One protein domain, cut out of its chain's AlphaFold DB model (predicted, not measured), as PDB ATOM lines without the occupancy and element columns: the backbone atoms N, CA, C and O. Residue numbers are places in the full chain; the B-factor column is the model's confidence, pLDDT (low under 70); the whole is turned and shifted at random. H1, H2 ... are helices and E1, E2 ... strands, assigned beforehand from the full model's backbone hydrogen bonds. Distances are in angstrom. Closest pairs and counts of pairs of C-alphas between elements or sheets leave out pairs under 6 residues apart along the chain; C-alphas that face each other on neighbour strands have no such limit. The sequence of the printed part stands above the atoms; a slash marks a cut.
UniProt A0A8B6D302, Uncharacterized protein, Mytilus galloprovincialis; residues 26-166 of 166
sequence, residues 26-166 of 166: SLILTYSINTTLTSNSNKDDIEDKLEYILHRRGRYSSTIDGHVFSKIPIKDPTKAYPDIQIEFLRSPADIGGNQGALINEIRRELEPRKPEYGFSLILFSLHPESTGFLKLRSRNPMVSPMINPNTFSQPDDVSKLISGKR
ATOM      1  N   SER A  26      28.497   0.477  37.065       85.50
ATOM      2  CA  SER A  26      28.250  -0.876  36.581       85.50
ATOM      3  C   SER A  26      27.819  -0.953  35.119       85.50
ATOM      4  O   SER A  26      27.233  -0.027  34.559       85.50
ATOM      5  N   LEU A  27      28.133  -2.089  34.502       84.25
ATOM      6  CA  LEU A  27      27.600  -2.545  33.225       84.25
ATOM      7  C   LEU A  27      26.910  -3.886  33.452       84.25
ATOM      8  O   LEU A  27      27.448  -4.760  34.126       84.25
ATOM      9  N   ILE A  28      25.735  -4.062  32.865       84.31
ATOM     10  CA  ILE A  28      24.927  -5.264  33.051       84.31
ATOM     11  C   ILE A  28      24.846  -5.990  31.723       84.31
ATOM     12  O   ILE A  28      24.480  -5.404  30.705       84.31
ATOM     13  N   LEU A  29      25.177  -7.273  31.743       85.31
ATOM     14  CA  LEU A  29      25.061  -8.161  30.600       85.31
ATOM     15  C   LEU A  29      24.028  -9.227  30.939       85.31
ATOM     16  O   LEU A  29      24.199  -9.964  31.905       85.31
ATOM     17  N   THR A  30      22.962  -9.304  30.151       85.88
ATOM     18  CA  THR A  30      21.885 -10.277  30.343       85.88
ATOM     19  C   THR A  30      21.870 -11.245  29.174       85.88
ATOM     20  O   THR A  30      21.838 -10.827  28.017       85.88
ATOM     21  N   TYR A  31      21.873 -12.536  29.483       86.00
ATOM     22  CA  TYR A  31      21.913 -13.616  28.506       86.00
ATOM     23  C   TYR A  31      20.645 -14.448  28.624       86.00
ATOM     24  O   TYR A  31      20.281 -14.862  29.723       86.00
ATOM     25  N   SER A  32      19.975 -14.700  27.502       86.94
ATOM     26  CA  SER A  32      18.862 -15.643  27.446       86.94
ATOM     27  C   SER A  32      19.377 -17.077  27.360       86.94
ATOM     28  O   SER A  32      20.430 -17.344  26.780       86.94
ATOM     29  N   ILE A  33      18.615 -18.012  27.920       84.75
ATOM     30  CA  ILE A  33      18.875 -19.445  27.764       84.75
ATOM     31  C   ILE A  33      17.601 -20.158  27.313       84.75
ATOM     32  O   ILE A  33      16.497 -19.741  27.652       84.75
ATOM     33  N   ASN A  34      17.747 -21.257  26.572       82.44
ATOM     34  CA  ASN A  34      16.617 -22.065  26.094       82.44
ATOM     35  C   ASN A  34      16.216 -23.180  27.084       82.44
ATOM     36  O   ASN A  34      15.775 -24.254  26.688       82.44
ATOM     37  N   THR A  35      16.451 -22.970  28.380       78.00
ATOM     38  CA  THR A  35      16.108 -23.929  29.441       78.00
ATOM     39  C   THR A  35      15.493 -23.190  30.624       78.00
ATOM     40  O   THR A  35      15.640 -21.977  30.752       78.00
ATOM     41  N   THR A  36      14.835 -23.920  31.518       73.19
ATOM     42  CA  THR A  36      14.212 -23.374  32.734       73.19
ATOM     43  C   THR A  36      15.132 -23.431  33.959       73.19
ATOM     44  O   THR A  36      14.668 -23.273  35.085       73.19
ATOM     45  N   LEU A  37      16.437 -23.671  33.759       73.06
ATOM     46  CA  LEU A  37      17.414 -23.810  34.850       73.06
ATOM     47  C   LEU A  37      17.597 -22.512  35.649       73.06
ATOM     48  O   LEU A  37      17.858 -22.547  36.850       73.06
ATOM     49  N   THR A  38      17.461 -21.364  34.991       75.38
ATOM     50  CA  THR A  38      17.527 -20.044  35.627       75.38
ATOM     51  C   THR A  38      16.184 -19.629  36.201       75.38
ATOM     52  O   THR A  38      15.130 -20.009  35.694       75.38
ATOM     53  N   SER A  39      16.213 -18.774  37.218       68.88
ATOM     54  CA  SER A  39      14.998 -18.215  37.800       68.88
ATOM     55  C   SER A  39      14.318 -17.263  36.821       68.88
ATOM     56  O   SER A  39      14.929 -16.323  36.312       68.88
ATOM     57  N   ASN A  40      13.029 -17.487  36.596       69.88
ATOM     58  CA  ASN A  40      12.175 -16.523  35.924       69.88
ATOM     59  C   ASN A  40      11.755 -15.472  36.951       69.88
ATOM     60  O   ASN A  40      11.012 -15.775  37.880       69.88
ATOM     61  N   SER A  41      12.209 -14.231  36.781       60.53
ATOM     62  CA  SER A  41      11.891 -13.138  37.709       60.53
ATOM     63  C   SER A  41      10.395 -12.824  37.823       60.53
ATOM     64  O   SER A  41      10.003 -12.103  38.731       60.53
ATOM     65  N   ASN A  42       9.580 -13.302  36.880       58.19
ATOM     66  CA  ASN A  42       8.145 -13.034  36.802       58.19
ATOM     67  C   ASN A  42       7.300 -14.189  37.358       58.19
ATOM     68  O   ASN A  42       6.074 -14.083  37.379       58.19
ATOM     69  N   LYS A  43       7.926 -15.295  37.780       64.69
ATOM     70  CA  LYS A  43       7.242 -16.426  38.416       64.69
ATOM     71  C   LYS A  43       7.610 -16.444  39.889       64.69
ATOM     72  O   LYS A  43       8.686 -16.883  40.276       64.69
ATOM     73  N   ASP A  44       6.704 -15.898  40.682       64.38
ATOM     74  CA  ASP A  44       6.799 -15.851  42.132       64.38
ATOM     75  C   ASP A  44       6.291 -17.197  42.679       64.38
ATOM     76  O   ASP A  44       5.090 -17.390  42.869       64.38
ATOM     77  N   ASP A  45       7.195 -18.167  42.816       75.81
ATOM     78  CA  ASP A  45       6.837 -19.547  43.148       75.81
ATOM     79  C   ASP A  45       6.592 -19.703  44.659       75.81
ATOM     80  O   ASP A  45       7.470 -19.458  45.492       75.81
ATOM     81  N   ILE A  46       5.365 -20.082  45.027       85.94
ATOM     82  CA  ILE A  46       4.984 -20.282  46.428       85.94
ATOM     83  C   ILE A  46       5.785 -21.417  47.071       85.94
ATOM     84  O   ILE A  46       6.071 -21.343  48.267       85.94
ATOM     85  N   GLU A  47       6.197 -22.417  46.291       85.81
ATOM     86  CA  GLU A  47       7.013 -23.530  46.772       85.81
ATOM     87  C   GLU A  47       8.397 -23.035  47.198       85.81
ATOM     88  O   GLU A  47       8.821 -23.302  48.322       85.81
ATOM     89  N   ASP A  48       9.052 -22.207  46.376       84.94
ATOM     90  CA  ASP A  48      10.348 -21.599  46.710       84.94
ATOM     91  C   ASP A  48      10.262 -20.734  47.981       84.94
ATOM     92  O   ASP A  48      11.186 -20.718  48.805       84.94
ATOM     93  N   LYS A  49       9.148 -20.009  48.171       88.56
ATOM     94  CA  LYS A  49       8.916 -19.204  49.384       88.56
ATOM     95  C   LYS A  49       8.745 -20.079  50.615       88.56
ATOM     96  O   LYS A  49       9.336 -19.782  51.654       88.56
ATOM     97  N   LEU A  50       7.933 -21.128  50.517       92.81
ATOM     98  CA  LEU A  50       7.711 -22.066  51.613       92.81
ATOM     99  C   LEU A  50       9.004 -22.797  51.976       92.81
ATOM    100  O   LEU A  50       9.312 -22.895  53.161       92.81
ATOM    101  N   GLU A  51       9.804 -23.201  50.990       92.00
ATOM    102  CA  GLU A  51      11.108 -23.832  51.207       92.00
ATOM    103  C   GLU A  51      12.035 -22.928  52.033       92.00
ATOM    104  O   GLU A  51      12.664 -23.365  53.001       92.00
ATOM    105  N   TYR A  52      12.053 -21.628  51.729       93.31
ATOM    106  CA  TYR A  52      12.815 -20.669  52.520       93.31
ATOM    107  C   TYR A  52      12.223 -20.435  53.915       93.31
ATOM    108  O   TYR A  52      12.966 -20.384  54.898       93.31
ATOM    109  N   ILE A  53      10.901 -20.288  54.036       96.12
ATOM    110  CA  ILE A  53      10.234 -20.036  55.323       96.12
ATOM    111  C   ILE A  53      10.434 -21.213  56.284       96.12
ATOM    112  O   ILE A  53      10.772 -20.993  57.449       96.12
ATOM    113  N   LEU A  54      10.236 -22.439  55.798       97.38
ATOM    114  CA  LEU A  54      10.243 -23.659  56.603       97.38
ATOM    115  C   LEU A  54      11.655 -24.202  56.830       97.38
ATOM    116  O   LEU A  54      11.960 -24.665  57.928       97.38
ATOM    117  N   HIS A  55      12.526 -24.131  55.820       96.69
ATOM    118  CA  HIS A  55      13.823 -24.815  55.841       96.69
ATOM    119  C   HIS A  55      15.032 -23.881  55.726       96.69
ATOM    120  O   HIS A  55      16.164 -24.357  55.802       96.69
ATOM    121  N   ARG A  56      14.826 -22.562  55.575       93.81
ATOM    122  CA  ARG A  56      15.899 -21.548  55.462       93.81
ATOM    123  C   ARG A  56      16.906 -21.842  54.346       93.81
ATOM    124  O   ARG A  56      18.072 -21.466  54.433       93.81
ATOM    125  N   ARG A  57      16.442 -22.492  53.280       90.94
ATOM    126  CA  ARG A  57      17.216 -22.835  52.082       90.94
ATOM    127  C   ARG A  57      16.389 -22.549  50.829       90.94
ATOM    128  O   ARG A  57      15.246 -22.115  50.928       90.94
ATOM    129  N   GLY A  58      16.961 -22.787  49.657       84.31
ATOM    130  CA  GLY A  58      16.274 -22.559  48.384       84.31
ATOM    131  C   GLY A  58      16.470 -21.142  47.850       84.31
ATOM    132  O   GLY A  58      17.324 -20.392  48.317       84.31
ATOM    133  N   ARG A  59      15.715 -20.770  46.814       78.81
ATOM    134  CA  ARG A  59      16.067 -19.610  45.976       78.81
ATOM    135  C   ARG A  59      16.105 -18.279  46.721       78.81
ATOM    136  O   ARG A  59      16.977 -17.466  46.425       78.81
ATOM    137  N   TYR A  60      15.231 -18.087  47.706       84.19
ATOM    138  CA  TYR A  60      15.174 -16.862  48.510       84.19
ATOM    139  C   TYR A  60      16.237 -16.785  49.618       84.19
ATOM    140  O   TYR A  60      16.296 -15.779  50.322       84.19
ATOM    141  N   SER A  61      17.101 -17.796  49.774       88.25
ATOM    142  CA  SER A  61      18.211 -17.730  50.734       88.25
ATOM    143  C   SER A  61      19.416 -16.935  50.225       88.25
ATOM    144  O   SER A  61      20.373 -16.760  50.974       88.25
ATOM    145  N   SER A  62      19.405 -16.479  48.967       84.69
ATOM    146  CA  SER A  62      20.440 -15.596  48.426       84.69
ATOM    147  C   SER A  62      19.892 -14.643  47.368       84.69
ATOM    148  O   SER A  62      19.017 -15.009  46.585       84.69
ATOM    149  N   THR A  63      20.456 -13.438  47.316       78.81
ATOM    150  CA  THR A  63      20.190 -12.428  46.283       78.81
ATOM    151  C   THR A  63      21.199 -12.474  45.134       78.81
ATOM    152  O   THR A  63      20.888 -12.004  44.046       78.81
ATOM    153  N   ILE A  64      22.394 -13.028  45.375       84.19
ATOM    154  CA  ILE A  64      23.501 -13.151  44.416       84.19
ATOM    155  C   ILE A  64      24.032 -14.584  44.482       84.19
ATOM    156  O   ILE A  64      24.208 -15.151  45.560       84.19
ATOM    157  N   ASP A  65      24.283 -15.193  43.333       86.69
ATOM    158  CA  ASP A  65      24.705 -16.594  43.249       86.69
ATOM    159  C   ASP A  65      26.210 -16.782  43.395       86.69
ATOM    160  O   ASP A  65      26.680 -17.829  43.832       86.69
ATOM    161  N   GLY A  66      26.970 -15.755  43.040       90.44
ATOM    162  CA  GLY A  66      28.411 -15.732  43.193       90.44
ATOM    163  C   GLY A  66      28.998 -14.430  42.677       90.44
ATOM    164  O   GLY A  66      28.329 -13.654  41.993       90.44
ATOM    165  N   HIS A  67      30.264 -14.199  42.999       94.12
ATOM    166  CA  HIS A  67      31.016 -13.084  42.446       94.12
ATOM    167  C   HIS A  67      32.474 -13.452  42.192       94.12
ATOM    168  O   HIS A  67      33.007 -14.392  42.782       94.12
ATOM    169  N   VAL A  68      33.121 -12.686  41.320       94.44
ATOM    170  CA  VAL A  68      34.548 -12.802  41.012       94.44
ATOM    171  C   VAL A  68      35.176 -11.416  40.998       94.44
ATOM    172  O   VAL A  68      34.605 -10.475  40.454       94.44
ATOM    173  N   PHE A  69      36.379 -11.307  41.557       93.31
ATOM    174  CA  PHE A  69      37.230 -10.126  41.448       93.31
ATOM    175  C   PHE A  69      38.320 -10.383  40.415       93.31
ATOM    176  O   PHE A  69      39.000 -11.408  40.478       93.31
ATOM    177  N   SER A  70      38.502  -9.458  39.475       88.94
ATOM    178  CA  SER A  70      39.487  -9.608  38.407       88.94
ATOM    179  C   SER A  70      40.234  -8.308  38.119       88.94
ATOM    180  O   SER A  70      39.724  -7.200  38.310       88.94
ATOM    181  N   LYS A  71      41.473  -8.457  37.649       88.38
ATOM    182  CA  LYS A  71      42.286  -7.366  37.104       88.38
ATOM    183  C   LYS A  71      42.078  -7.295  35.604       88.38
ATOM    184  O   LYS A  71      41.969  -8.329  34.948       88.38
ATOM    185  N   ILE A  72      42.093  -6.090  35.050       81.06
ATOM    186  CA  ILE A  72      42.099  -5.924  33.598       81.06
ATOM    187  C   ILE A  72      43.567  -5.977  33.151       81.06
ATOM    188  O   ILE A  72      44.320  -5.053  33.468       81.06
ATOM    189  N   PRO A  73      43.998  -7.003  32.387       67.31
ATOM    190  CA  PRO A  73      45.419  -7.226  32.086       67.31
ATOM    191  C   PRO A  73      46.096  -6.062  31.349       67.31
ATOM    192  O   PRO A  73      47.316  -5.946  31.345       67.31
ATOM    193  N   ILE A  74      45.297  -5.211  30.702       61.72
ATOM    194  CA  ILE A  74      45.745  -4.226  29.717       61.72
ATOM    195  C   ILE A  74      46.369  -2.980  30.363       61.72
ATOM    196  O   ILE A  74      47.179  -2.322  29.718       61.72
ATOM    197  N   LYS A  75      46.007  -2.623  31.604       63.34
ATOM    198  CA  LYS A  75      46.396  -1.313  32.162       63.34
ATOM    199  C   LYS A  75      47.602  -1.336  33.088       63.34
ATOM    200  O   LYS A  75      48.414  -0.424  32.999       63.34
ATOM    201  N   ASP A  76      47.710  -2.321  33.975       70.56
ATOM    202  CA  ASP A  76      48.828  -2.400  34.917       70.56
ATOM    203  C   ASP A  76      48.889  -3.786  35.588       70.56
ATOM    204  O   ASP A  76      48.156  -4.038  36.551       70.56
ATOM    205  N   PRO A  77      49.750  -4.705  35.119       69.31
ATOM    206  CA  PRO A  77      49.869  -6.031  35.718       69.31
ATOM    207  C   PRO A  77      50.489  -5.999  37.126       69.31
ATOM    208  O   PRO A  77      50.389  -6.987  37.855       69.31
ATOM    209  N   THR A  78      51.109  -4.882  37.530       76.94
ATOM    210  CA  THR A  78      51.801  -4.739  38.821       76.94
ATOM    211  C   THR A  78      50.893  -4.258  39.952       76.94
ATOM    212  O   THR A  78      51.258  -4.374  41.124       76.94
ATOM    213  N   LYS A  79      49.679  -3.778  39.641       81.19
ATOM    214  CA  LYS A  79      48.690  -3.374  40.651       81.19
ATOM    215  C   LYS A  79      48.394  -4.495  41.639       81.19
ATOM    216  O   LYS A  79      48.202  -5.643  41.246       81.19
ATOM    217  N   ALA A  80      48.262  -4.159  42.921       87.19
ATOM    218  CA  ALA A  80      47.964  -5.124  43.984       87.19
ATOM    219  C   ALA A  80      46.466  -5.464  44.126       87.19
ATOM    220  O   ALA A  80      46.127  -6.474  44.736       87.19
ATOM    221  N   TYR A  81      45.574  -4.651  43.557       89.56
ATOM    222  CA  TYR A  81      44.123  -4.729  43.754       89.56
ATOM    223  C   TYR A  81      43.369  -5.011  42.436       89.56
ATOM    224  O   TYR A  81      43.929  -4.773  41.363       89.56
ATOM    225  N   PRO A  82      42.137  -5.558  42.492       91.75
ATOM    226  CA  PRO A  82      41.314  -5.823  41.310       91.75
ATOM    227  C   PRO A  82      40.728  -4.539  40.712       91.75
ATOM    228  O   PRO A  82      40.460  -3.579  41.426       91.75
ATOM    229  N   ASP A  83      40.475  -4.528  39.405       89.25
ATOM    230  CA  ASP A  83      39.819  -3.396  38.739       89.25
ATOM    231  C   ASP A  83      38.294  -3.582  38.671       89.25
ATOM    232  O   ASP A  83      37.554  -2.594  38.683       89.25
ATOM    233  N   ILE A  84      37.828  -4.836  38.591       90.69
ATOM    234  CA  ILE A  84      36.422  -5.190  38.363       90.69
ATOM    235  C   ILE A  84      35.948  -6.255  39.349       90.69
ATOM    236  O   ILE A  84      36.665  -7.213  39.643       90.69
ATOM    237  N   GLN A  85      34.703  -6.106  39.795       93.75
ATOM    238  CA  GLN A  85      33.908  -7.163  40.414       93.75
ATOM    239  C   GLN A  85      32.798  -7.577  39.454       93.75
ATOM    240  O   GLN A  85      32.122  -6.727  38.886       93.75
ATOM    241  N   ILE A  86      32.608  -8.877  39.276       92.38
ATOM    242  CA  ILE A  86      31.523  -9.436  38.477       92.38
ATOM    243  C   ILE A  86      30.596 -10.170  39.428       92.38
ATOM    244  O   ILE A  86      31.032 -11.110  40.084       92.38
ATOM    245  N   GLU A  87      29.338  -9.760  39.493       92.56
ATOM    246  CA  GLU A  87      28.293 -10.470  40.225       92.56
ATOM    247  C   GLU A  87      27.449 -11.291  39.259       92.56
ATOM    248  O   GLU A  87      27.001 -10.788  38.228       92.56
ATOM    249  N   PHE A  88      27.235 -12.557  39.597       91.50
ATOM    250  CA  PHE A  88      26.387 -13.464  38.845       91.50
ATOM    251  C   PHE A  88      25.004 -13.547  39.490       91.50
ATOM    252  O   PHE A  88      24.865 -13.835  40.683       91.50
ATOM    253  N   LEU A  89      23.980 -13.320  38.673       87.56
ATOM    254  CA  LEU A  89      22.580 -13.468  39.036       87.56
ATOM    255  C   LEU A  89      21.969 -14.609  38.225       87.56
ATOM    256  O   LEU A  89      21.954 -14.551  36.994       87.56
ATOM    257  N   ARG A  90      21.377 -15.602  38.902       85.31
ATOM    258  CA  ARG A  90      20.648 -16.719  38.263       85.31
ATOM    259  C   ARG A  90      19.351 -16.324  37.551       85.31
ATOM    260  O   ARG A  90      18.566 -17.205  37.205       85.31
ATOM    261  N   SER A  91      19.065 -15.037  37.424       82.81
ATOM    262  CA  SER A  91      17.890 -14.512  36.744       82.81
ATOM    263  C   SER A  91      18.318 -13.413  35.782       82.81
ATOM    264  O   SER A  91      19.347 -12.764  36.000       82.81
ATOM    265  N   PRO A  92      17.534 -13.155  34.727       80.00
ATOM    266  CA  PRO A  92      17.727 -11.948  33.954       80.00
ATOM    267  C   PRO A  92      17.483 -10.763  34.896       80.00
ATOM    268  O   PRO A  92      16.434 -10.671  35.540       80.00
ATOM    269  N   ALA A  93      18.446  -9.863  35.018       70.19
ATOM    270  CA  ALA A  93      18.353  -8.721  35.908       70.19
ATOM    271  C   ALA A  93      17.367  -7.690  35.343       70.19
ATOM    272  O   ALA A  93      17.389  -7.372  34.154       70.19
ATOM    273  N   ASP A  94      16.488  -7.164  36.197       62.66
ATOM    274  CA  ASP A  94      15.716  -5.956  35.901       62.66
ATOM    275  C   ASP A  94      16.261  -4.822  36.759       62.66
ATOM    276  O   ASP A  94      15.816  -4.590  37.878       62.66
ATOM    277  N   ILE A  95      17.295  -4.160  36.246       53.69
ATOM    278  CA  ILE A  95      18.005  -3.095  36.974       53.69
ATOM    279  C   ILE A  95      17.412  -1.726  36.629       53.69
ATOM    280  O   ILE A  95      17.976  -0.681  36.931       53.69
ATOM    281  N   GLY A  96      16.228  -1.714  36.011       50.69
ATOM    282  CA  GLY A  96      15.488  -0.483  35.823       50.69
ATOM    283  C   GLY A  96      15.060   0.097  37.163       50.69
ATOM    284  O   GLY A  96      15.190   1.294  37.366       50.69
ATOM    285  N   GLY A  97      14.531  -0.713  38.084       45.75
ATOM    286  CA  GLY A  97      13.678  -0.148  39.129       45.75
ATOM    287  C   GLY A  97      12.559   0.713  38.515       45.75
ATOM    288  O   GLY A  97      12.412   0.844  37.299       45.75
ATOM    289  N   ASN A  98      11.719   1.320  39.343       42.75
ATOM    290  CA  ASN A  98      10.676   2.201  38.830       42.75
ATOM    291  C   ASN A  98      11.265   3.612  38.608       42.75
ATOM    292  O   ASN A  98      11.152   4.460  39.488       42.75
ATOM    293  N   GLN A  99      11.909   3.880  37.460       45.62
ATOM    294  CA  GLN A  99      12.538   5.191  37.156       45.62
ATOM    295  C   GLN A  99      11.536   6.264  36.696       45.62
ATOM    296  O   GLN A  99      11.903   7.271  36.091       45.62
ATOM    297  N   GLY A 100      10.250   6.047  36.973       41.50
ATOM    298  CA  GLY A 100       9.150   6.843  36.447       41.50
ATOM    299  C   GLY A 100       8.631   6.314  35.108       41.50
ATOM    300  O   GLY A 100       9.354   5.711  34.313       41.50
ATOM    301  N   ALA A 101       7.338   6.538  34.864       52.56
ATOM    302  CA  ALA A 101       6.596   5.927  33.761       52.56
ATOM    303  C   ALA A 101       7.221   6.184  32.376       52.56
ATOM    304  O   ALA A 101       7.313   5.254  31.582       52.56
ATOM    305  N   LEU A 102       7.713   7.403  32.129       50.44
ATOM    306  CA  LEU A 102       8.284   7.810  30.842       50.44
ATOM    307  C   LEU A 102       9.626   7.124  30.540       50.44
ATOM    308  O   LEU A 102       9.834   6.630  29.437       50.44
ATOM    309  N   ILE A 103      10.530   7.043  31.524       54.44
ATOM    310  CA  ILE A 103      11.821   6.355  31.350       54.44
ATOM    311  C   ILE A 103      11.595   4.850  31.187       54.44
ATOM    312  O   ILE A 103      12.243   4.217  30.359       54.44
ATOM    313  N   ASN A 104      10.623   4.282  31.905       57.41
ATOM    314  CA  ASN A 104      10.248   2.877  31.752       57.41
ATOM    315  C   ASN A 104       9.586   2.578  30.395       57.41
ATOM    316  O   ASN A 104       9.679   1.459  29.896       57.41
ATOM    317  N   GLU A 105       8.876   3.537  29.802       58.12
ATOM    318  CA  GLU A 105       8.284   3.420  28.466       58.12
ATOM    319  C   GLU A 105       9.351   3.470  27.374       58.12
ATOM    320  O   GLU A 105       9.465   2.516  26.612       58.12
ATOM    321  N   ILE A 106      10.232   4.473  27.406       59.00
ATOM    322  CA  ILE A 106      11.382   4.566  26.496       59.00
ATOM    323  C   ILE A 106      12.279   3.324  26.625       59.00
ATOM    324  O   ILE A 106      12.707   2.750  25.628       59.00
ATOM    325  N   ARG A 107      12.523   2.839  27.848       60.44
ATOM    326  CA  ARG A 107      13.267   1.593  28.093       60.44
ATOM    327  C   ARG A 107      12.572   0.374  27.487       60.44
ATOM    328  O   ARG A 107      13.259  -0.472  26.935       60.44
ATOM    329  N   ARG A 108      11.239   0.270  27.560       62.44
ATOM    330  CA  ARG A 108      10.481  -0.830  26.931       62.44
ATOM    331  C   ARG A 108      10.553  -0.803  25.405       62.44
ATOM    332  O   ARG A 108      10.451  -1.861  24.796       62.44
ATOM    333  N   GLU A 109      10.706   0.376  24.808       63.06
ATOM    334  CA  GLU A 109      10.892   0.520  23.361       63.06
ATOM    335  C   GLU A 109      12.335   0.227  22.918       63.06
ATOM    336  O   GLU A 109      12.539  -0.350  21.851       63.06
ATOM    337  N   LEU A 110      13.333   0.600  23.728       57.91
ATOM    338  CA  LEU A 110      14.755   0.471  23.384       57.91
ATOM    339  C   LEU A 110      15.386  -0.867  23.800       57.91
ATOM    340  O   LEU A 110      16.308  -1.337  23.134       57.91
ATOM    341  N   GLU A 111      14.921  -1.485  24.887       61.84
ATOM    342  CA  GLU A 111      15.363  -2.813  25.311       61.84
ATOM    343  C   GLU A 111      14.345  -3.862  24.839       61.84
ATOM    344  O   GLU A 111      13.206  -3.866  25.321       61.84
ATOM    345  N   PRO A 112      14.712  -4.784  23.923       56.09
ATOM    346  CA  PRO A 112      13.839  -5.901  23.593       56.09
ATOM    347  C   PRO A 112      13.489  -6.654  24.878       56.09
ATOM    348  O   PRO A 112      14.338  -6.814  25.757       56.09
ATOM    349  N   ARG A 113      12.219  -7.075  24.980       63.03
ATOM    350  CA  ARG A 113      11.629  -7.756  26.145       63.03
ATOM    351  C   ARG A 113      12.661  -8.594  26.895       63.03
ATOM    352  O   ARG A 113      13.241  -9.520  26.326       63.03
ATOM    353  N   LYS A 114      12.819  -8.286  28.185       70.12
ATOM    354  CA  LYS A 114      13.570  -9.092  29.148       70.12
ATOM    355  C   LYS A 114      13.280 -10.581  28.898       70.12
ATOM    356  O   LYS A 114      12.099 -10.947  28.866       70.12
ATOM    357  N   PRO A 115      14.307 -11.423  28.691       74.62
ATOM    358  CA  PRO A 115      14.072 -12.829  28.410       74.62
ATOM    359  C   PRO A 115      13.359 -13.482  29.597       74.62
ATOM    360  O   PRO A 115      13.589 -13.106  30.744       74.62
ATOM    361  N   GLU A 116      12.480 -14.446  29.321       77.00
ATOM    362  CA  GLU A 116      11.738 -15.155  30.374       77.00
ATOM    363  C   GLU A 116      12.681 -15.989  31.259       77.00
ATOM    364  O   GLU A 116      12.507 -16.056  32.475       77.00
ATOM    365  N   TYR A 117      13.714 -16.572  30.643       82.50
ATOM    366  CA  TYR A 117      14.770 -17.331  31.302       82.50
ATOM    367  C   TYR A 117      16.136 -16.857  30.816       82.50
ATOM    368  O   TYR A 117      16.331 -16.541  29.638       82.50
ATOM    369  N   GLY A 118      17.089 -16.802  31.734       87.19
ATOM    370  CA  GLY A 118      18.405 -16.248  31.499       87.19
ATOM    371  C   GLY A 118      19.133 -15.924  32.792       87.19
ATOM    372  O   GLY A 118      18.602 -16.082  33.887       87.19
ATOM    373  N   PHE A 119      20.356 -15.444  32.657       87.94
ATOM    374  CA  PHE A 119      21.173 -14.991  33.774       87.94
ATOM    375  C   PHE A 119      21.766 -13.624  33.455       87.94
ATOM    376  O   PHE A 119      21.827 -13.218  32.287       87.94
ATOM    377  N   SER A 120      22.233 -12.932  34.486       88.25
ATOM    378  CA  SER A 120      22.913 -11.656  34.322       88.25
ATOM    379  C   SER A 120      24.263 -11.632  35.010       88.25
ATOM    380  O   SER A 120      24.461 -12.227  36.066       88.25
ATOM    381  N   LEU A 121      25.180 -10.902  34.388       90.44
ATOM    382  CA  LEU A 121      26.466 -10.521  34.946       90.44
ATOM    383  C   LEU A 121      26.446  -9.014  35.178       90.44
ATOM    384  O   LEU A 121      26.256  -8.250  34.229       90.44
ATOM    385  N   ILE A 122      26.638  -8.589  36.423       90.12
ATOM    386  CA  ILE A 122      26.819  -7.178  36.763       90.12
ATOM    387  C   ILE A 122      28.307  -6.934  36.962       90.12
ATOM    388  O   ILE A 122      28.912  -7.444  37.900       90.12
ATOM    389  N   LEU A 123      28.901  -6.167  36.059       90.94
ATOM    390  CA  LEU A 123      30.303  -5.790  36.097       90.94
ATOM    391  C   LEU A 123      30.405  -4.435  36.784       90.94
ATOM    392  O   LEU A 123      29.963  -3.443  36.218       90.94
ATOM    393  N   PHE A 124      31.002  -4.377  37.966       90.44
ATOM    394  CA  PHE A 124      31.289  -3.149  38.700       90.44
ATOM    395  C   PHE A 124      32.742  -2.729  38.496       90.44
ATOM    396  O   PHE A 124      33.658  -3.524  38.695       90.44
ATOM    397  N   SER A 125      32.966  -1.460  38.165       90.25
ATOM    398  CA  SER A 125      34.284  -0.831  38.254       90.25
ATOM    399  C   SER A 125      34.552  -0.464  39.712       90.25
ATOM    400  O   SER A 125      33.836   0.355  40.290       90.25
ATOM    401  N   LEU A 126      35.576  -1.073  40.310       91.69
ATOM    402  CA  LEU A 126      35.856  -0.953  41.748       91.69
ATOM    403  C   LEU A 126      36.569   0.347  42.114       91.69
ATOM    404  O   LEU A 126      36.419   0.857  43.224       91.69
ATOM    405  N   HIS A 127      37.334   0.887  41.168       90.12
ATOM    406  CA  HIS A 127      38.138   2.090  41.355       90.12
ATOM    407  C   HIS A 127      37.915   3.062  40.192       90.12
ATOM    408  O   HIS A 127      38.799   3.215  39.339       90.12
ATOM    409  N   PRO A 128      36.723   3.675  40.100       89.31
ATOM    410  CA  PRO A 128      36.477   4.710  39.115       89.31
ATOM    411  C   PRO A 128      37.253   5.985  39.459       89.31
ATOM    412  O   PRO A 128      37.417   6.346  40.629       89.31
ATOM    413  N   GLU A 129      37.731   6.656  38.417       90.94
ATOM    414  CA  GLU A 129      38.436   7.937  38.515       90.94
ATOM    415  C   GLU A 129      37.459   9.117  38.543       90.94
ATOM    416  O   GLU A 129      37.791  10.198  39.035       90.94
ATOM    417  N   SER A 130      36.241   8.923  38.028       93.06
ATOM    418  CA  SER A 130      35.174   9.916  38.110       93.06
ATOM    419  C   SER A 130      34.892  10.276  39.564       93.06
ATOM    420  O   SER A 130      34.651   9.416  40.412       93.06
ATOM    421  N   THR A 131      34.886  11.577  39.839       96.00
ATOM    422  CA  THR A 131      34.505  12.116  41.141       96.00
ATOM    423  C   THR A 131      33.435  13.180  40.977       96.00
ATOM    424  O   THR A 131      33.457  13.988  40.042       96.00
ATOM    425  N   GLY A 132      32.495  13.173  41.911       95.44
ATOM    426  CA  GLY A 132      31.362  14.075  41.963       95.44
ATOM    427  C   GLY A 132      31.362  14.962  43.203       95.44
ATOM    428  O   GLY A 132      32.376  15.169  43.885       95.44
ATOM    429  N   PHE A 133      30.180  15.471  43.533       96.62
ATOM    430  CA  PHE A 133      29.948  16.211  44.763       96.62
ATOM    431  C   PHE A 133      28.520  16.045  45.290       96.62
ATOM    432  O   PHE A 133      27.570  15.810  44.546       96.62
ATOM    433  N   LEU A 134      28.367  16.303  46.584       95.56
ATOM    434  CA  LEU A 134      27.101  16.489  47.271       95.56
ATOM    435  C   LEU A 134      27.100  17.868  47.935       95.56
ATOM    436  O   LEU A 134      28.068  18.257  48.588       95.56
ATOM    437  N   LYS A 135      26.028  18.642  47.755       93.56
ATOM    438  CA  LYS A 135      25.889  19.981  48.347       93.56
ATOM    439  C   LYS A 135      24.473  20.215  48.846       93.56
ATOM    440  O   LYS A 135      23.501  19.825  48.203       93.56
ATOM    441  N   LEU A 136      24.351  20.934  49.957       93.81
ATOM    442  CA  LEU A 136      23.061  21.436  50.419       93.81
ATOM    443  C   LEU A 136      22.522  22.484  49.439       93.81
ATOM    444  O   LEU A 136      23.257  23.366  48.993       93.81
ATOM    445  N   ARG A 137      21.228  22.391  49.129       91.25
ATOM    446  CA  ARG A 137      20.499  23.384  48.319       91.25
ATOM    447  C   ARG A 137      19.754  24.403  49.173       91.25
ATOM    448  O   ARG A 137      19.403  25.470  48.688       91.25
ATOM    449  N   SER A 138      19.487  24.057  50.430       91.69
ATOM    450  CA  SER A 138      18.712  24.852  51.374       91.69
ATOM    451  C   SER A 138      19.202  24.602  52.798       91.69
ATOM    452  O   SER A 138      19.874  23.608  53.068       91.69
ATOM    453  N   ARG A 139      18.839  25.508  53.710       92.25
ATOM    454  CA  ARG A 139      18.988  25.314  55.159       92.25
ATOM    455  C   ARG A 139      17.902  24.411  55.753       92.25
ATOM    456  O   ARG A 139      18.057  23.944  56.873       92.25
ATOM    457  N   ASN A 140      16.786  24.233  55.040       93.56
ATOM    458  CA  ASN A 140      15.700  23.365  55.477       93.56
ATOM    459  C   ASN A 140      16.139  21.899  55.302       93.56
ATOM    460  O   ASN A 140      16.368  21.499  54.157       93.56
ATOM    461  N   PRO A 141      16.230  21.100  56.380       93.00
ATOM    462  CA  PRO A 141      16.680  19.711  56.303       93.00
ATOM    463  C   PRO A 141      15.729  18.800  55.512       93.00
ATOM    464  O   PRO A 141      16.143  17.732  55.082       93.00
ATOM    465  N   MET A 142      14.478  19.221  55.284       96.88
ATOM    466  CA  MET A 142      13.501  18.475  54.480       96.88
ATOM    467  C   MET A 142      13.702  18.648  52.970       96.88
ATOM    468  O   MET A 142      13.070  17.957  52.178       96.88
ATOM    469  N   VAL A 143      14.549  19.592  52.548       95.12
ATOM    470  CA  VAL A 143      14.855  19.801  51.131       95.12
ATOM    471  C   VAL A 143      16.006  18.888  50.735       95.12
ATOM    472  O   VAL A 143      17.112  19.018  51.262       95.12
ATOM    473  N   SER A 144      15.764  18.014  49.758       94.75
ATOM    474  CA  SER A 144      16.781  17.097  49.248       94.75
ATOM    475  C   SER A 144      18.050  17.835  48.798       94.75
ATOM    476  O   SER A 144      17.970  18.894  48.155       94.75
ATOM    477  N   PRO A 145      19.240  17.289  49.101       93.75
ATOM    478  CA  PRO A 145      20.495  17.873  48.659       93.75
ATOM    479  C   PRO A 145      20.646  17.769  47.137       93.75
ATOM    480  O   PRO A 145      19.943  17.031  46.449       93.75
ATOM    481  N   MET A 146      21.603  18.516  46.599       94.69
ATOM    482  CA  MET A 146      22.086  18.323  45.239       94.69
ATOM    483  C   MET A 146      23.159  17.244  45.269       94.69
ATOM    484  O   MET A 146      24.209  17.445  45.882       94.69
ATOM    485  N   ILE A 147      22.899  16.136  44.590       94.31
ATOM    486  CA  ILE A 147      23.851  15.045  44.404       94.31
ATOM    487  C   ILE A 147      24.217  15.037  42.927       94.31
ATOM    488  O   ILE A 147      23.343  14.938  42.071       94.31
ATOM    489  N   ASN A 148      25.502  15.195  42.634       94.88
ATOM    490  CA  ASN A 148      26.031  15.014  41.295       94.88
ATOM    491  C   ASN A 148      27.156  13.978  41.368       94.88
ATOM    492  O   ASN A 148      28.274  14.347  41.731       94.88
ATOM    493  N   PRO A 149      26.869  12.709  41.035       91.12
ATOM    494  CA  PRO A 149      27.875  11.653  40.984       91.12
ATOM    495  C   PRO A 149      28.989  11.923  39.974       91.12
ATOM    496  O   PRO A 149      30.121  11.496  40.183       91.12
ATOM    497  N   ASN A 150      28.673  12.659  38.901       93.12
ATOM    498  CA  ASN A 150      29.564  12.907  37.770       93.12
ATOM    499  C   ASN A 150      30.109  11.598  37.156       93.12
ATOM    500  O   ASN A 150      31.270  11.507  36.747       93.12
ATOM    501  N   THR A 151      29.254  10.571  37.151       86.62
ATOM    502  CA  THR A 151      29.517   9.219  36.656       86.62
ATOM    503  C   THR A 151      29.965   9.245  35.194       86.62
ATOM    504  O   THR A 151      29.381   9.958  34.380       86.62
ATOM    505  N   PHE A 152      31.006   8.471  34.869       88.75
ATOM    506  CA  PHE A 152      31.631   8.391  33.538       88.75
ATOM    507  C   PHE A 152      32.208   9.709  32.996       88.75
ATOM    508  O   PHE A 152      32.459   9.826  31.797       88.75
ATOM    509  N   SER A 153      32.474  10.691  33.860       91.38
ATOM    510  CA  SER A 153      33.181  11.916  33.462       91.38
ATOM    511  C   SER A 153      34.630  11.664  33.043       91.38
ATOM    512  O   SER A 153      35.206  12.470  32.315       91.38
ATOM    513  N   GLN A 154      35.213  10.545  33.480       92.38
ATOM    514  CA  GLN A 154      36.518  10.070  33.032       92.38
ATOM    515  C   GLN A 154      36.351   8.949  31.990       92.38
ATOM    516  O   GLN A 154      35.745   7.920  32.307       92.38
ATOM    517  N   PRO A 155      36.923   9.082  30.772       88.62
ATOM    518  CA  PRO A 155      36.811   8.067  29.711       88.62
ATOM    519  C   PRO A 155      37.299   6.676  30.136       88.62
ATOM    520  O   PRO A 155      36.798   5.641  29.690       88.62
ATOM    521  N   ASP A 156      38.268   6.660  31.047       86.62
ATOM    522  CA  ASP A 156      38.864   5.460  31.611       86.62
ATOM    523  C   ASP A 156      37.870   4.561  32.345       86.62
ATOM    524  O   ASP A 156      38.043   3.339  32.340       86.62
ATOM    525  N   ASP A 157      36.821   5.131  32.935       85.38
ATOM    526  CA  ASP A 157      35.817   4.368  33.677       85.38
ATOM    527  C   ASP A 157      34.953   3.515  32.747       85.38
ATOM    528  O   ASP A 157      34.614   2.379  33.077       85.38
ATOM    529  N   VAL A 158      34.664   4.030  31.550       86.31
ATOM    530  CA  VAL A 158      33.945   3.293  30.504       86.31
ATOM    531  C   VAL A 158      34.851   2.217  29.903       86.31
ATOM    532  O   VAL A 158      34.439   1.068  29.744       86.31
ATOM    533  N   SER A 159      36.109   2.564  29.614       85.25
ATOM    534  CA  SER A 159      37.094   1.633  29.048       85.25
ATOM    535  C   SER A 159      37.314   0.403  29.938       85.25
ATOM    536  O   SER A 159      37.396  -0.716  29.420       85.25
ATOM    537  N   LYS A 160      37.348   0.584  31.268       83.94
ATOM    538  CA  LYS A 160      37.456  -0.523  32.232       83.94
ATOM    539  C   LYS A 160      36.285  -1.504  32.075       83.94
ATOM    540  O   LYS A 160      36.515  -2.679  31.808       83.94
ATOM    541  N   LEU A 161      35.042  -1.019  32.140       85.19
ATOM    542  CA  LEU A 161      33.843  -1.862  32.024       85.19
ATOM    543  C   LEU A 161      33.761  -2.607  30.682       85.19
ATOM    544  O   LEU A 161      33.455  -3.797  30.653       85.19
ATOM    545  N   ILE A 162      34.084  -1.933  29.573       85.56
ATOM    546  CA  ILE A 162      34.098  -2.559  28.239       85.56
ATOM    547  C   ILE A 162      35.169  -3.651  28.149       85.56
ATOM    548  O   ILE A 162      34.941  -4.682  27.519       85.56
ATOM    549  N   SER A 163      36.331  -3.436  28.768       84.12
ATOM    550  CA  SER A 163      37.408  -4.427  28.773       84.12
ATOM    551  C   SER A 163      37.036  -5.652  29.604       84.12
ATOM    552  O   SER A 163      37.317  -6.762  29.176       84.12
ATOM    553  N   GLY A 164      36.350  -5.465  30.737       77.69
ATOM    554  CA  GLY A 164      35.881  -6.566  31.585       77.69
ATOM    555  C   GLY A 164      34.778  -7.431  30.984       77.69
ATOM    556  O   GLY A 164      34.538  -8.527  31.473       77.69
ATOM    557  N   LYS A 165      34.098  -6.953  29.935       75.69
ATOM    558  CA  LYS A 165      33.124  -7.753  29.179       75.69
ATOM    559  C   LYS A 165      33.788  -8.886  28.376       75.69
ATOM    560  O   LYS A 165      33.093  -9.841  28.030       75.69
ATOM    561  N   ARG A 166      35.053  -8.725  27.977       67.00
ATOM    562  CA  ARG A 166      35.778  -9.670  27.112       67.00
ATOM    563  C   ARG A 166      36.393 -10.796  27.924       67.00
ATOM    564  O   ARG A 166      36.364 -11.927  27.399       67.00
TER     565      ARG A 166
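This is residues 26 to 166 of the 166 residues of an uncharacterized protein of Mytilus galloprovincialis (UniProt A0A8B6D302). A twisted wall of four antiparallel strands, E1, E4, E3 and E2, has helix H3 packed on one face, while helix H1, helix H2 and the two-stranded hairpin E5 and E6 lie off the wall in three separate places, like arms of a loose frame. The printed part has 141 residues, with three named helices and six named strands in the order E1 H1 E2 E3 H2 E4 E5 E6 H3. The class is mixed, helices and strands, with under half of the residues in named elements. The whole is loose, with a radius of gyration of the C-alphas of 19.1 A, and spans 49 by 47 by 36 A.

E1, residues 26 to 32, begins at C-alpha 26 (28.250, -0.876, 36.581) and is 19.7 A long. H1 follows at residues 46 to 55, 13.7 A long. E2 holds residues 66 to 70, and E3 residues 84 to 89, 16.1 A long. H2, residues 101 to 110, is 14.3 A long. E4, residues 118 to 125, is the longest strand at 23.1 A. E5 is residues 132 to 135 and E6 residues 146 to 148. H3, residues 155 to 164, is 14.8 A long and ends at C-alpha 164 (35.881, -6.566, 31.585).

The larger sheet runs E1, E4, E3, E2. E1, an edge strand, is antiparallel to E4 at 165 degrees, with N 29 and O 121 2.9 A apart, within hydrogen-bond range. E4 is antiparallel to E3 at 159 degrees, with N 87 and O 122 at 2.8 A. E3 and E2 form a hairpin, with N 86 and O 68 at 2.8 A. H3 is on this sheet, making two layers, a helix on one face of a sheet, at a height over the sheet of 7.9 A. It lies over E4 and runs slantwise to the strands, at 40 degrees to E4 on the local plane; the closest C-alphas of the two, those of Ser 125 and Leu 161, are 6.3 A apart. H1 and H2 are not on the sheet and are apart from each other. E5 and E6 form an antiparallel hairpin, with N 135 and O 146 at 2.9 A; E4 and E5 are apart. Every O i to N i+4 pair is within hydrogen-bond range in H1 and H2; in H3 5 of 6 are.

The C-alphas farthest apart, those of Asn 34 and Arg 139, are 55.6 A apart. The printed part has no cut. The links E1 to H1, E2 to E3 and E3 to H2 are long. Residues 108 to 113, of which 108 to 110 belong to H2, stand free. The mean pLDDT of the printed part is 81.2; it is under 70 at residues 39 to 44, 73 to 75, 77, 94 to 113 and 166.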